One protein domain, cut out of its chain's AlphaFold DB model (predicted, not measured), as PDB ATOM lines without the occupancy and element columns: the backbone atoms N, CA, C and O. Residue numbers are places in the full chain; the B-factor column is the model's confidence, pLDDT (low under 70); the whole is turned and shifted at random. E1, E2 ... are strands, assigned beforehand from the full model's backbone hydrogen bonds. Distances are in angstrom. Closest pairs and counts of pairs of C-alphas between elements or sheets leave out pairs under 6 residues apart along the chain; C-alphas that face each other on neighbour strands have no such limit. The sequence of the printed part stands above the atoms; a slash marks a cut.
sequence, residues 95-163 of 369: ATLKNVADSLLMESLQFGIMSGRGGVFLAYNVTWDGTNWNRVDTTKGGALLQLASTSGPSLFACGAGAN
ATOM      1  N   ALA A  95     -51.434 -39.813  29.536       47.91
ATOM      2  CA  ALA A  95     -50.533 -40.916  29.231       47.91
ATOM      3  C   ALA A  95     -49.724 -41.229  30.500       47.91
ATOM      4  O   ALA A  95     -48.653 -40.674  30.721       47.91
ATOM      5  N   THR A  96     -50.275 -42.060  31.385       44.38
ATOM      6  CA  THR A  96     -49.549 -42.567  32.559       44.38
ATOM      7  C   THR A  96     -49.474 -44.080  32.493       44.38
ATOM      8  O   THR A  96     -50.508 -44.746  32.521       44.38
ATOM      9  N   LEU A  97     -48.251 -44.610  32.448       54.97
ATOM     10  CA  LEU A  97     -47.954 -46.024  32.661       54.97
ATOM     11  C   LEU A  97     -48.334 -46.373  34.107       54.97
ATOM     12  O   LEU A  97     -47.577 -46.107  35.035       54.97
ATOM     13  N   LYS A  98     -49.540 -46.905  34.325       44.28
ATOM     14  CA  LYS A  98     -49.937 -47.455  35.626       44.28
ATOM     15  C   LYS A  98     -49.686 -48.961  35.604       44.28
ATOM     16  O   LYS A  98     -50.227 -49.642  34.740       44.28
ATOM     17  N   ASN A  99     -48.910 -49.441  36.578       38.78
ATOM     18  CA  ASN A  99     -48.528 -50.844  36.828       38.78
ATOM     19  C   ASN A  99     -47.253 -51.362  36.149       38.78
ATOM     20  O   ASN A  99     -47.154 -52.544  35.837       38.78
ATOM     21  N   VAL A 100     -46.236 -50.517  36.012       37.16
ATOM     22  CA  VAL A 100     -44.851 -50.999  36.076       37.16
ATOM     23  C   VAL A 100     -44.251 -50.340  37.310       37.16
ATOM     24  O   VAL A 100     -44.108 -49.122  37.349       37.16
ATOM     25  N   ALA A 101     -44.026 -51.136  38.362       39.28
ATOM     26  CA  ALA A 101     -43.370 -50.694  39.597       39.28
ATOM     27  C   ALA A 101     -41.954 -50.153  39.323       39.28
ATOM     28  O   ALA A 101     -41.464 -49.321  40.076       39.28
ATOM     29  N   ASP A 102     -41.387 -50.510  38.174       41.91
ATOM     30  CA  ASP A 102     -40.258 -49.835  37.562       41.91
ATOM     31  C   ASP A 102     -40.790 -48.959  36.437       41.91
ATOM     32  O   ASP A 102     -40.886 -49.374  35.280       41.91
ATOM     33  N   SER A 103     -41.220 -47.750  36.806       40.31
ATOM     34  CA  SER A 103     -41.385 -46.609  35.902       40.31
ATOM     35  C   SER A 103     -40.374 -46.751  34.776       40.31
ATOM     36  O   SER A 103     -39.201 -46.654  35.102       40.31
ATOM     37  N   LEU A 104     -40.809 -47.061  33.541       44.06
ATOM     38  CA  LEU A 104     -39.987 -47.253  32.337       44.06
ATOM     39  C   LEU A 104     -38.627 -46.580  32.523       44.06
ATOM     40  O   LEU A 104     -38.559 -45.357  32.394       44.06
ATOM     41  N   LEU A 105     -37.634 -47.337  33.015       41.94
ATOM     42  CA  LEU A 105     -36.508 -46.731  33.722       41.94
ATOM     43  C   LEU A 105     -35.908 -45.652  32.824       41.94
ATOM     44  O   LEU A 105     -35.330 -45.936  31.773       41.94
ATOM     45  N   MET A 106     -36.016 -44.396  33.266       44.22
ATOM     46  CA  MET A 106     -35.242 -43.288  32.701       44.22
ATOM     47  C   MET A 106     -33.731 -43.542  32.843       44.22
ATOM     48  O   MET A 106     -32.925 -42.748  32.372       44.22
ATOM     49  N   GLU A 107     -33.331 -44.648  33.479       43.91
ATOM     50  CA  GLU A 107     -31.964 -45.149  33.481       43.91
ATOM     51  C   GLU A 107     -31.472 -45.535  32.077       43.91
ATOM     52  O   GLU A 107     -30.267 -45.498  31.844       43.91
ATOM     53  N   SER A 108     -32.364 -45.853  31.122       40.78
ATOM     54  CA  SER A 108     -31.969 -46.208  29.740       40.78
ATOM     55  C   SER A 108     -32.691 -45.450  28.619       40.78
ATOM     56  O   SER A 108     -32.180 -45.415  27.500       40.78
ATOM     57  N   LEU A 109     -33.822 -44.783  28.880       44.22
ATOM     58  CA  LEU A 109     -34.466 -43.889  27.906       44.22
ATOM     59  C   LEU A 109     -34.156 -42.426  28.223       44.22
ATOM     60  O   LEU A 109     -34.530 -41.907  29.271       44.22
ATOM     61  N   GLN A 110     -33.499 -41.743  27.282       60.19
ATOM     62  CA  GLN A 110     -33.088 -40.348  27.450       60.19
ATOM     63  C   GLN A 110     -34.269 -39.361  27.503       60.19
ATOM     64  O   GLN A 110     -34.071 -38.251  27.973       60.19
ATOM     65  N   PHE A 111     -35.479 -39.717  27.047       62.97
ATOM     66  CA  PHE A 111     -36.645 -38.815  27.013       62.97
ATOM     67  C   PHE A 111     -37.972 -39.591  27.121       62.97
ATOM     68  O   PHE A 111     -38.087 -40.687  26.577       62.97
ATOM     69  N   GLY A 112     -38.987 -39.014  27.778       68.00
ATOM     70  CA  GLY A 112     -40.351 -39.557  27.872       68.00
ATOM     71  C   GLY A 112     -41.397 -38.659  27.203       68.00
ATOM     72  O   GLY A 112     -41.264 -37.438  27.220       68.00
ATOM     73  N   ILE A 113     -42.456 -39.238  26.626       74.19
ATOM     74  CA  ILE A 113     -43.602 -38.481  26.086       74.19
ATOM     75  C   ILE A 113     -44.650 -38.327  27.188       74.19
ATOM     76  O   ILE A 113     -45.100 -39.324  27.748       74.19
ATOM     77  N   MET A 114     -45.077 -37.101  27.485       73.56
ATOM     78  CA  MET A 114     -46.100 -36.852  28.504       73.56
ATOM     79  C   MET A 114     -47.064 -35.729  28.134       73.56
ATOM     80  O   MET A 114     -46.718 -34.766  27.453       73.56
ATOM     81  N   SER A 115     -48.298 -35.852  28.614       72.38
ATOM     82  CA  SER A 115     -49.310 -34.797  28.583       72.38
ATOM     83  C   SER A 115     -49.172 -33.930  29.836       72.38
ATOM     84  O   SER A 115     -49.232 -34.451  30.951       72.38
ATOM     85  N   GLY A 116     -49.015 -32.621  29.660       71.94
ATOM     86  CA  GLY A 116     -48.892 -31.655  30.754       71.94
ATOM     87  C   GLY A 116     -49.834 -30.470  30.568       71.94
ATOM     88  O   GLY A 116     -50.756 -30.505  29.750       71.94
ATOM     89  N   ARG A 117     -49.597 -29.380  31.304       70.69
ATOM     90  CA  ARG A 117     -50.368 -28.140  31.134       70.69
ATOM     91  C   ARG A 117     -50.269 -27.632  29.691       70.69
ATOM     92  O   ARG A 117     -49.208 -27.197  29.259       70.69
ATOM     93  N   GLY A 118     -51.393 -27.632  28.977       71.44
ATOM     94  CA  GLY A 118     -51.521 -26.981  27.671       71.44
ATOM     95  C   GLY A 118     -50.911 -27.730  26.481       71.44
ATOM     96  O   GLY A 118     -50.757 -27.115  25.427       71.44
ATOM     97  N   GLY A 119     -50.561 -29.018  26.603       78.56
ATOM     98  CA  GLY A 119     -50.079 -29.770  25.442       78.56
ATOM     99  C   GLY A 119     -49.424 -31.122  25.712       78.56
ATOM    100  O   GLY A 119     -49.500 -31.681  26.809       78.56
ATOM    101  N   VAL A 120     -48.757 -31.619  24.668       81.06
ATOM    102  CA  VAL A 120     -47.922 -32.832  24.678       81.06
ATOM    103  C   VAL A 120     -46.453 -32.427  24.631       81.06
ATOM    104  O   VAL A 120     -46.080 -31.528  23.874       81.06
ATOM    105  N   PHE A 121     -45.624 -33.100  25.423       82.69
ATOM    106  CA  PHE A 121     -44.224 -32.755  25.631       82.69
ATOM    107  C   PHE A 121     -43.317 -33.984  25.502       82.69
ATOM    108  O   PHE A 121     -43.686 -35.069  25.953       82.69
ATOM    109  N   LEU A 122     -42.117 -33.795  24.948       84.62
ATOM    110  CA  LEU A 122     -40.969 -34.667  25.213       84.62
ATOM    111  C   LEU A 122     -40.257 -34.120  26.443       84.62
ATOM    112  O   LEU A 122     -39.818 -32.976  26.416       84.62
ATOM    113  N   ALA A 123     -40.152 -34.906  27.504       84.25
ATOM    114  CA  ALA A 123     -39.600 -34.492  28.782       84.25
ATOM    115  C   ALA A 123     -38.339 -35.291  29.131       84.25
ATOM    116  O   ALA A 123     -38.292 -36.513  28.985       84.25
ATOM    117  N   TYR A 124     -37.335 -34.590  29.646       84.06
ATOM    118  CA  TYR A 124     -36.127 -35.137  30.245       84.06
ATOM    119  C   TYR A 124     -36.042 -34.725  31.709       84.06
ATOM    120  O   TYR A 124     -36.060 -33.535  32.022       84.06
ATOM    121  N   ASN A 125     -35.922 -35.716  32.593       83.12
ATOM    122  CA  ASN A 125     -35.798 -35.555  34.042       83.12
ATOM    123  C   ASN A 125     -36.875 -34.652  34.689       83.12
ATOM    124  O   ASN A 125     -36.670 -34.107  35.771       83.12
ATOM    125  N   VAL A 126     -38.033 -34.481  34.045       83.94
ATOM    126  CA  VAL A 126     -39.155 -33.685  34.560       83.94
ATOM    127  C   VAL A 126     -40.471 -34.416  34.353       83.94
ATOM    128  O   VAL A 126     -40.653 -35.119  33.363       83.94
ATOM    129  N   THR A 127     -41.389 -34.243  35.298       85.12
ATOM    130  CA  THR A 127     -42.739 -34.807  35.304       85.12
ATOM    131  C   THR A 127     -43.760 -33.735  35.663       85.12
ATOM    132  O   THR A 127     -43.451 -32.742  36.324       85.12
ATOM    133  N   TRP A 128     -44.996 -33.930  35.211       84.38
ATOM    134  CA  TRP A 128     -46.137 -33.094  35.573       84.38
ATOM    135  C   TRP A 128     -46.995 -33.824  36.608       84.38
ATOM    136  O   TRP A 128     -47.522 -34.899  36.321       84.38
ATOM    137  N   ASP A 129     -47.164 -33.248  37.800       81.25
ATOM    138  CA  ASP A 129     -47.974 -33.860  38.869       81.25
ATOM    139  C   ASP A 129     -49.486 -33.576  38.732       81.25
ATOM    140  O   ASP A 129     -50.318 -34.198  39.396       81.25
ATOM    141  N   GLY A 130     -49.868 -32.682  37.814       77.56
ATOM    142  CA  GLY A 130     -51.237 -32.186  37.658       77.56
ATOM    143  C   GLY A 130     -51.373 -30.686  37.913       77.56
ATOM    144  O   GLY A 130     -52.327 -30.079  37.429       77.56
ATOM    145  N   THR A 131     -50.429 -30.081  38.627       82.56
ATOM    146  CA  THR A 131     -50.452 -28.670  39.031       82.56
ATOM    147  C   THR A 131     -49.115 -27.981  38.799       82.56
ATOM    148  O   THR A 131     -49.096 -26.834  38.354       82.56
ATOM    149  N   ASN A 132     -48.011 -28.676  39.050       86.44
ATOM    150  CA  ASN A 132     -46.661 -28.177  38.889       86.44
ATOM    151  C   ASN A 132     -45.803 -29.152  38.085       86.44
ATOM    152  O   ASN A 132     -46.035 -30.364  38.028       86.44
ATOM    153  N   TRP A 133     -44.770 -28.594  37.467       87.31
ATOM    154  CA  TRP A 133     -43.693 -29.393  36.916       87.31
ATOM    155  C   TRP A 133     -42.646 -29.657  37.991       87.31
ATOM    156  O   TRP A 133     -42.206 -28.727  38.665       87.31
ATOM    157  N   ASN A 134     -42.209 -30.904  38.104       86.06
ATOM    158  CA  ASN A 134     -41.248 -31.363  39.098       86.06
ATOM    159  C   ASN A 134     -40.108 -32.109  38.406       86.06
ATOM    160  O   ASN A 134     -40.325 -32.792  37.413       86.06
ATOM    161  N   ARG A 135     -38.891 -32.009  38.932       86.94
ATOM    162  CA  ARG A 135     -37.774 -32.871  38.540       86.94
ATOM    163  C   ARG A 135     -37.971 -34.268  39.108       86.94
ATOM    164  O   ARG A 135     -38.413 -34.398  40.251       86.94
ATOM    165  N   VAL A 136     -37.608 -35.285  38.333       83.75
ATOM    166  CA  VAL A 136     -37.562 -36.675  38.818       83.75
ATOM    167  C   VAL A 136     -36.350 -36.858  39.733       83.75
ATOM    168  O   VAL A 136     -36.484 -37.369  40.838       83.75
ATOM    169  N   ASP A 137     -35.194 -36.349  39.305       83.12
ATOM    170  CA  ASP A 137     -33.950 -36.270  40.068       83.12
ATOM    171  C   ASP A 137     -33.565 -34.794  40.255       83.12
ATOM    172  O   ASP A 137     -33.187 -34.101  39.306       83.12
ATOM    173  N   THR A 138     -33.662 -34.293  41.490       86.50
ATOM    174  CA  THR A 138     -33.374 -32.888  41.825       86.50
ATOM    175  C   THR A 138     -31.893 -32.528  41.721       86.50
ATOM    176  O   THR A 138     -31.561 -31.342  41.690       86.50
ATOM    177  N   THR A 139     -30.996 -33.516  41.659       84.19
ATOM    178  CA  THR A 139     -29.549 -33.288  41.506       84.19
ATOM    179  C   THR A 139     -29.149 -32.979  40.062       84.19
ATOM    180  O   THR A 139     -28.043 -32.497  39.818       84.19
ATOM    181  N   LYS A 140     -30.056 -33.194  39.101       80.56
ATOM    182  CA  LYS A 140     -29.837 -32.980  37.666       80.56
ATOM    183  C   LYS A 140     -30.770 -31.908  37.109       80.56
ATOM    184  O   LYS A 140     -31.851 -31.655  37.636       80.56
ATOM    185  N   GLY A 141     -30.345 -31.274  36.018       84.38
ATOM    186  CA  GLY A 141     -31.209 -30.392  35.236       84.38
ATOM    187  C   GLY A 141     -32.341 -31.156  34.553       84.38
ATOM    188  O   GLY A 141     -32.305 -32.380  34.444       84.38
ATOM    189  N   GLY A 142     -33.347 -30.425  34.100       83.38
ATOM    190  CA  GLY A 142     -34.507 -30.966  33.403       83.38
ATOM    191  C   GLY A 142     -34.805 -30.177  32.137       83.38
ATOM    192  O   GLY A 142     -34.477 -28.994  32.061       83.38
ATOM    193  N   ALA A 143     -35.427 -30.803  31.146       86.00
ATOM    194  CA  ALA A 143     -35.806 -30.132  29.906       86.00
ATOM    195  C   ALA A 143     -37.121 -30.672  29.354       86.00
ATOM    196  O   ALA A 143     -37.474 -31.824  29.597       86.00
ATOM    197  N   LEU A 144     -37.837 -29.852  28.592       83.12
ATOM    198  CA  LEU A 144     -39.002 -30.292  27.840       83.12
ATOM    199  C   LEU A 144     -39.126 -29.571  26.497       83.12
ATOM    200  O   LEU A 144     -38.905 -28.367  26.406       83.12
ATOM    201  N   LEU A 145     -39.504 -30.317  25.460       84.12
ATOM    202  CA  LEU A 145     -39.908 -29.803  24.154       84.12
ATOM    203  C   LEU A 145     -41.418 -29.981  24.015       84.12
ATOM    204  O   LEU A 145     -41.921 -31.103  24.000       84.12
ATOM    205  N   GLN A 146     -42.144 -28.880  23.894       82.25
ATOM    206  CA  GLN A 146     -43.570 -28.886  23.613       82.25
ATOM    207  C   GLN A 146     -43.803 -29.200  22.132       82.25
ATOM    208  O   GLN A 146     -43.364 -28.455  21.260       82.25
ATOM    209  N   LEU A 147     -44.496 -30.306  21.855       74.38
ATOM    210  CA  LEU A 147     -44.737 -30.822  20.504       74.38
ATOM    211  C   LEU A 147     -46.039 -30.296  19.887       74.38
ATOM    212  O   LEU A 147     -46.105 -30.064  18.685       74.38
ATOM    213  N   ALA A 148     -47.074 -30.108  20.707       68.94
ATOM    214  CA  ALA A 148     -48.376 -29.598  20.285       68.94
ATOM    215  C   ALA A 148     -48.951 -28.689  21.374       68.94
ATOM    216  O   ALA A 148     -49.048 -29.099  22.533       68.94
ATOM    217  N   SER A 149     -49.317 -27.459  21.009       66.00
ATOM    218  CA  SER A 149     -49.916 -26.481  21.920       66.00
ATOM    219  C   SER A 149     -50.772 -25.465  21.164       66.00
ATOM    220  O   SER A 149     -50.617 -25.284  19.957       66.00
ATOM    221  N   THR A 150     -51.630 -24.748  21.887       58.38
ATOM    222  CA  THR A 150     -52.366 -23.582  21.364       58.38
ATOM    223  C   THR A 150     -51.472 -22.360  21.113       58.38
ATOM    224  O   THR A 150     -51.934 -21.380  20.541       58.38
ATOM    225  N   SER A 151     -50.211 -22.395  21.552       60.22
ATOM    226  CA  SER A 151     -49.267 -21.268  21.534       60.22
ATOM    227  C   SER A 151     -48.000 -21.543  20.704       60.22
ATOM    228  O   SER A 151     -47.086 -20.727  20.714       60.22
ATOM    229  N   GLY A 152     -47.947 -22.667  19.976       64.88
ATOM    230  CA  GLY A 152     -46.783 -23.125  19.204       64.88
ATOM    231  C   GLY A 152     -45.797 -24.019  19.986       64.88
ATOM    232  O   GLY A 152     -45.877 -24.116  21.215       64.88
ATOM    233  N   PRO A 153     -44.884 -24.725  19.290       73.12
ATOM    234  CA  PRO A 153     -43.851 -25.535  19.928       73.12
ATOM    235  C   PRO A 153     -42.829 -24.646  20.641       73.12
ATOM    236  O   PRO A 153     -42.457 -23.579  20.155       73.12
ATOM    237  N   SER A 154     -42.362 -25.090  21.801       77.38
ATOM    238  CA  SER A 154     -41.436 -24.339  22.650       77.38
ATOM    239  C   SER A 154     -40.490 -25.291  23.375       77.38
ATOM    240  O   SER A 154     -40.844 -26.433  23.666       77.38
ATOM    241  N   LEU A 155     -39.263 -24.842  23.629       80.06
ATOM    242  CA  LEU A 155     -38.251 -25.595  24.365       80.06
ATOM    243  C   LEU A 155     -38.069 -24.931  25.724       80.06
ATOM    244  O   LEU A 155     -37.930 -23.717  25.794       80.06
ATOM    245  N   PHE A 156     -38.033 -25.708  26.795       81.94
ATOM    246  CA  PHE A 156     -37.757 -25.198  28.128       81.94
ATOM    247  C   PHE A 156     -36.698 -26.063  28.791       81.94
ATOM    248  O   PHE A 156     -36.688 -27.282  28.631       81.94
ATOM    249  N   ALA A 157     -35.824 -25.433  29.565       83.31
ATOM    250  CA  ALA A 157     -34.860 -26.127  30.398       83.31
ATOM    251  C   ALA A 157     -34.862 -25.548  31.814       83.31
ATOM    252  O   ALA A 157     -35.366 -24.459  32.091       83.31
ATOM    253  N   CYS A 158     -34.317 -26.311  32.746       82.50
ATOM    254  CA  CYS A 158     -34.054 -25.876  34.101       82.50
ATOM    255  C   CYS A 158     -32.756 -26.530  34.588       82.50
ATOM    256  O   CYS A 158     -32.447 -27.669  34.235       82.50
ATOM    257  N   GLY A 159     -31.980 -25.807  35.398       83.81
ATOM    258  CA  GLY A 159     -30.831 -26.388  36.098       83.81
ATOM    259  C   GLY A 159     -31.272 -27.376  37.182       83.81
ATOM    260  O   GLY A 159     -32.471 -27.521  37.438       83.81
ATOM    261  N   ALA A 160     -30.320 -28.043  37.834       85.69
ATOM    262  CA  ALA A 160     -30.588 -28.821  39.048       85.69
ATOM    263  C   ALA A 160     -31.177 -27.931  40.158       85.69
ATOM    264  O   ALA A 160     -30.940 -26.722  40.180       85.69
ATOM    265  N   GLY A 161     -31.964 -28.508  41.068       88.94
ATOM    266  CA  GLY A 161     -32.569 -27.759  42.169       88.94
ATOM    267  C   GLY A 161     -33.850 -28.372  42.729       88.94
ATOM    268  O   GLY A 161     -34.336 -29.399  42.257       88.94
ATOM    269  N   ALA A 162     -34.408 -27.706  43.742       91.62
ATOM    270  CA  ALA A 162     -35.625 -28.132  44.429       91.62
ATOM    271  C   ALA A 162     -36.874 -28.070  43.530       91.62
ATOM    272  O   ALA A 162     -36.944 -27.280  42.583       91.62
ATOM    273  N   ASN A 163     -37.862 -28.903  43.859       91.38
ATOM    274  CA  ASN A 163     -39.193 -28.897  43.253       91.38
ATOM    275  C   ASN A 163     -40.153 -27.985  44.042       91.38
ATOM    276  O   ASN A 163     -39.979 -27.855  45.256       91.38
TER     277      ASN A 163
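Overview. This is residues 95 to 163 of the 369 residues of an uncharacterized protein of Ralstonia pickettii (UniProt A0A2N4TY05). A strongly twisted sheet of four strands, E1, E2, E5 and E6, makes a wall, and the small hairpin of E3 and E4 folds back over one face of it, with E3 near the end of E1 at Gly 116 and both E3 and E4 near the start of E5 at Gly 142. A long arm with no named element, residues 95 to 111, leads into E1, and its residues 97 to 103 stick out; after E6 the last residues, 159 to 163, curve back toward E4. The printed part has 69 residues with no named helix and six named strands, E1 to E6 in order along the chain; the large sheet runs E1, E2, E5, E6, and both sheets are antiparallel. The class is all strand, though 30 of the 69 residues are in named elements, under half. The whole is compact, with a radius of gyration of the C-alphas of 12.0 A and spans of 34 by 27 by 23 A.

Arrangement. In the large sheet the inner strands E2, residues 119 to 124, and E5, residues 142 to 149, are antiparallel neighbours at 158 degrees, with N 124 and O 143 2.8 A apart, within hydrogen-bond range. On one side, E2 forms a hairpin with the edge strand E1, residues 112 to 116, where N 114 and O 121 are 2.9 A apart. On the other side, E5 forms a hairpin with the edge strand E6, residues 154 to 158, where N 144 and O 156 are 2.8 A apart. From edge to edge the strands' lines turn by 77 degrees. E3, residues 126 to 128, and E4, residues 133 to 135, form the third hairpin, with N 127 and O 134 2.8 A apart. The closest C-alphas of E1 and E3, those of Gly 116 and Trp 128, are 5.7 A apart; those of E3 and E5, Val 126 and Gly 142, are 5.5 A apart. E2 and E3 meet only through their link. E6 is apart from E3 and E4, and E1 and E4 are only just apart, at 8.4 A.

Along the chain. E5 is the longest strand, 19.7 A from C-alpha 142 at (-34.507, -30.966, 33.403) to C-alpha 149. E2 measures 15.7 A, E6 13.7 A and E1 12.0 A; E3 and E4 measure 7.1 A each. E1 begins at C-alpha 112, (-40.351, -39.557, 27.872), and E6 ends at C-alpha 158, (-34.054, -25.876, 34.101).

Size, cuts and confidence. The two C-alphas farthest apart, those of Ala 101 and Ser 151, are 35.0 A from each other. The printed part has no cut. The link from E4 to E5 is short, and the other links between strands are tight. The mean pLDDT of the printed part is 71.4; residues 95 to 112 and 148 to 152 are under 70.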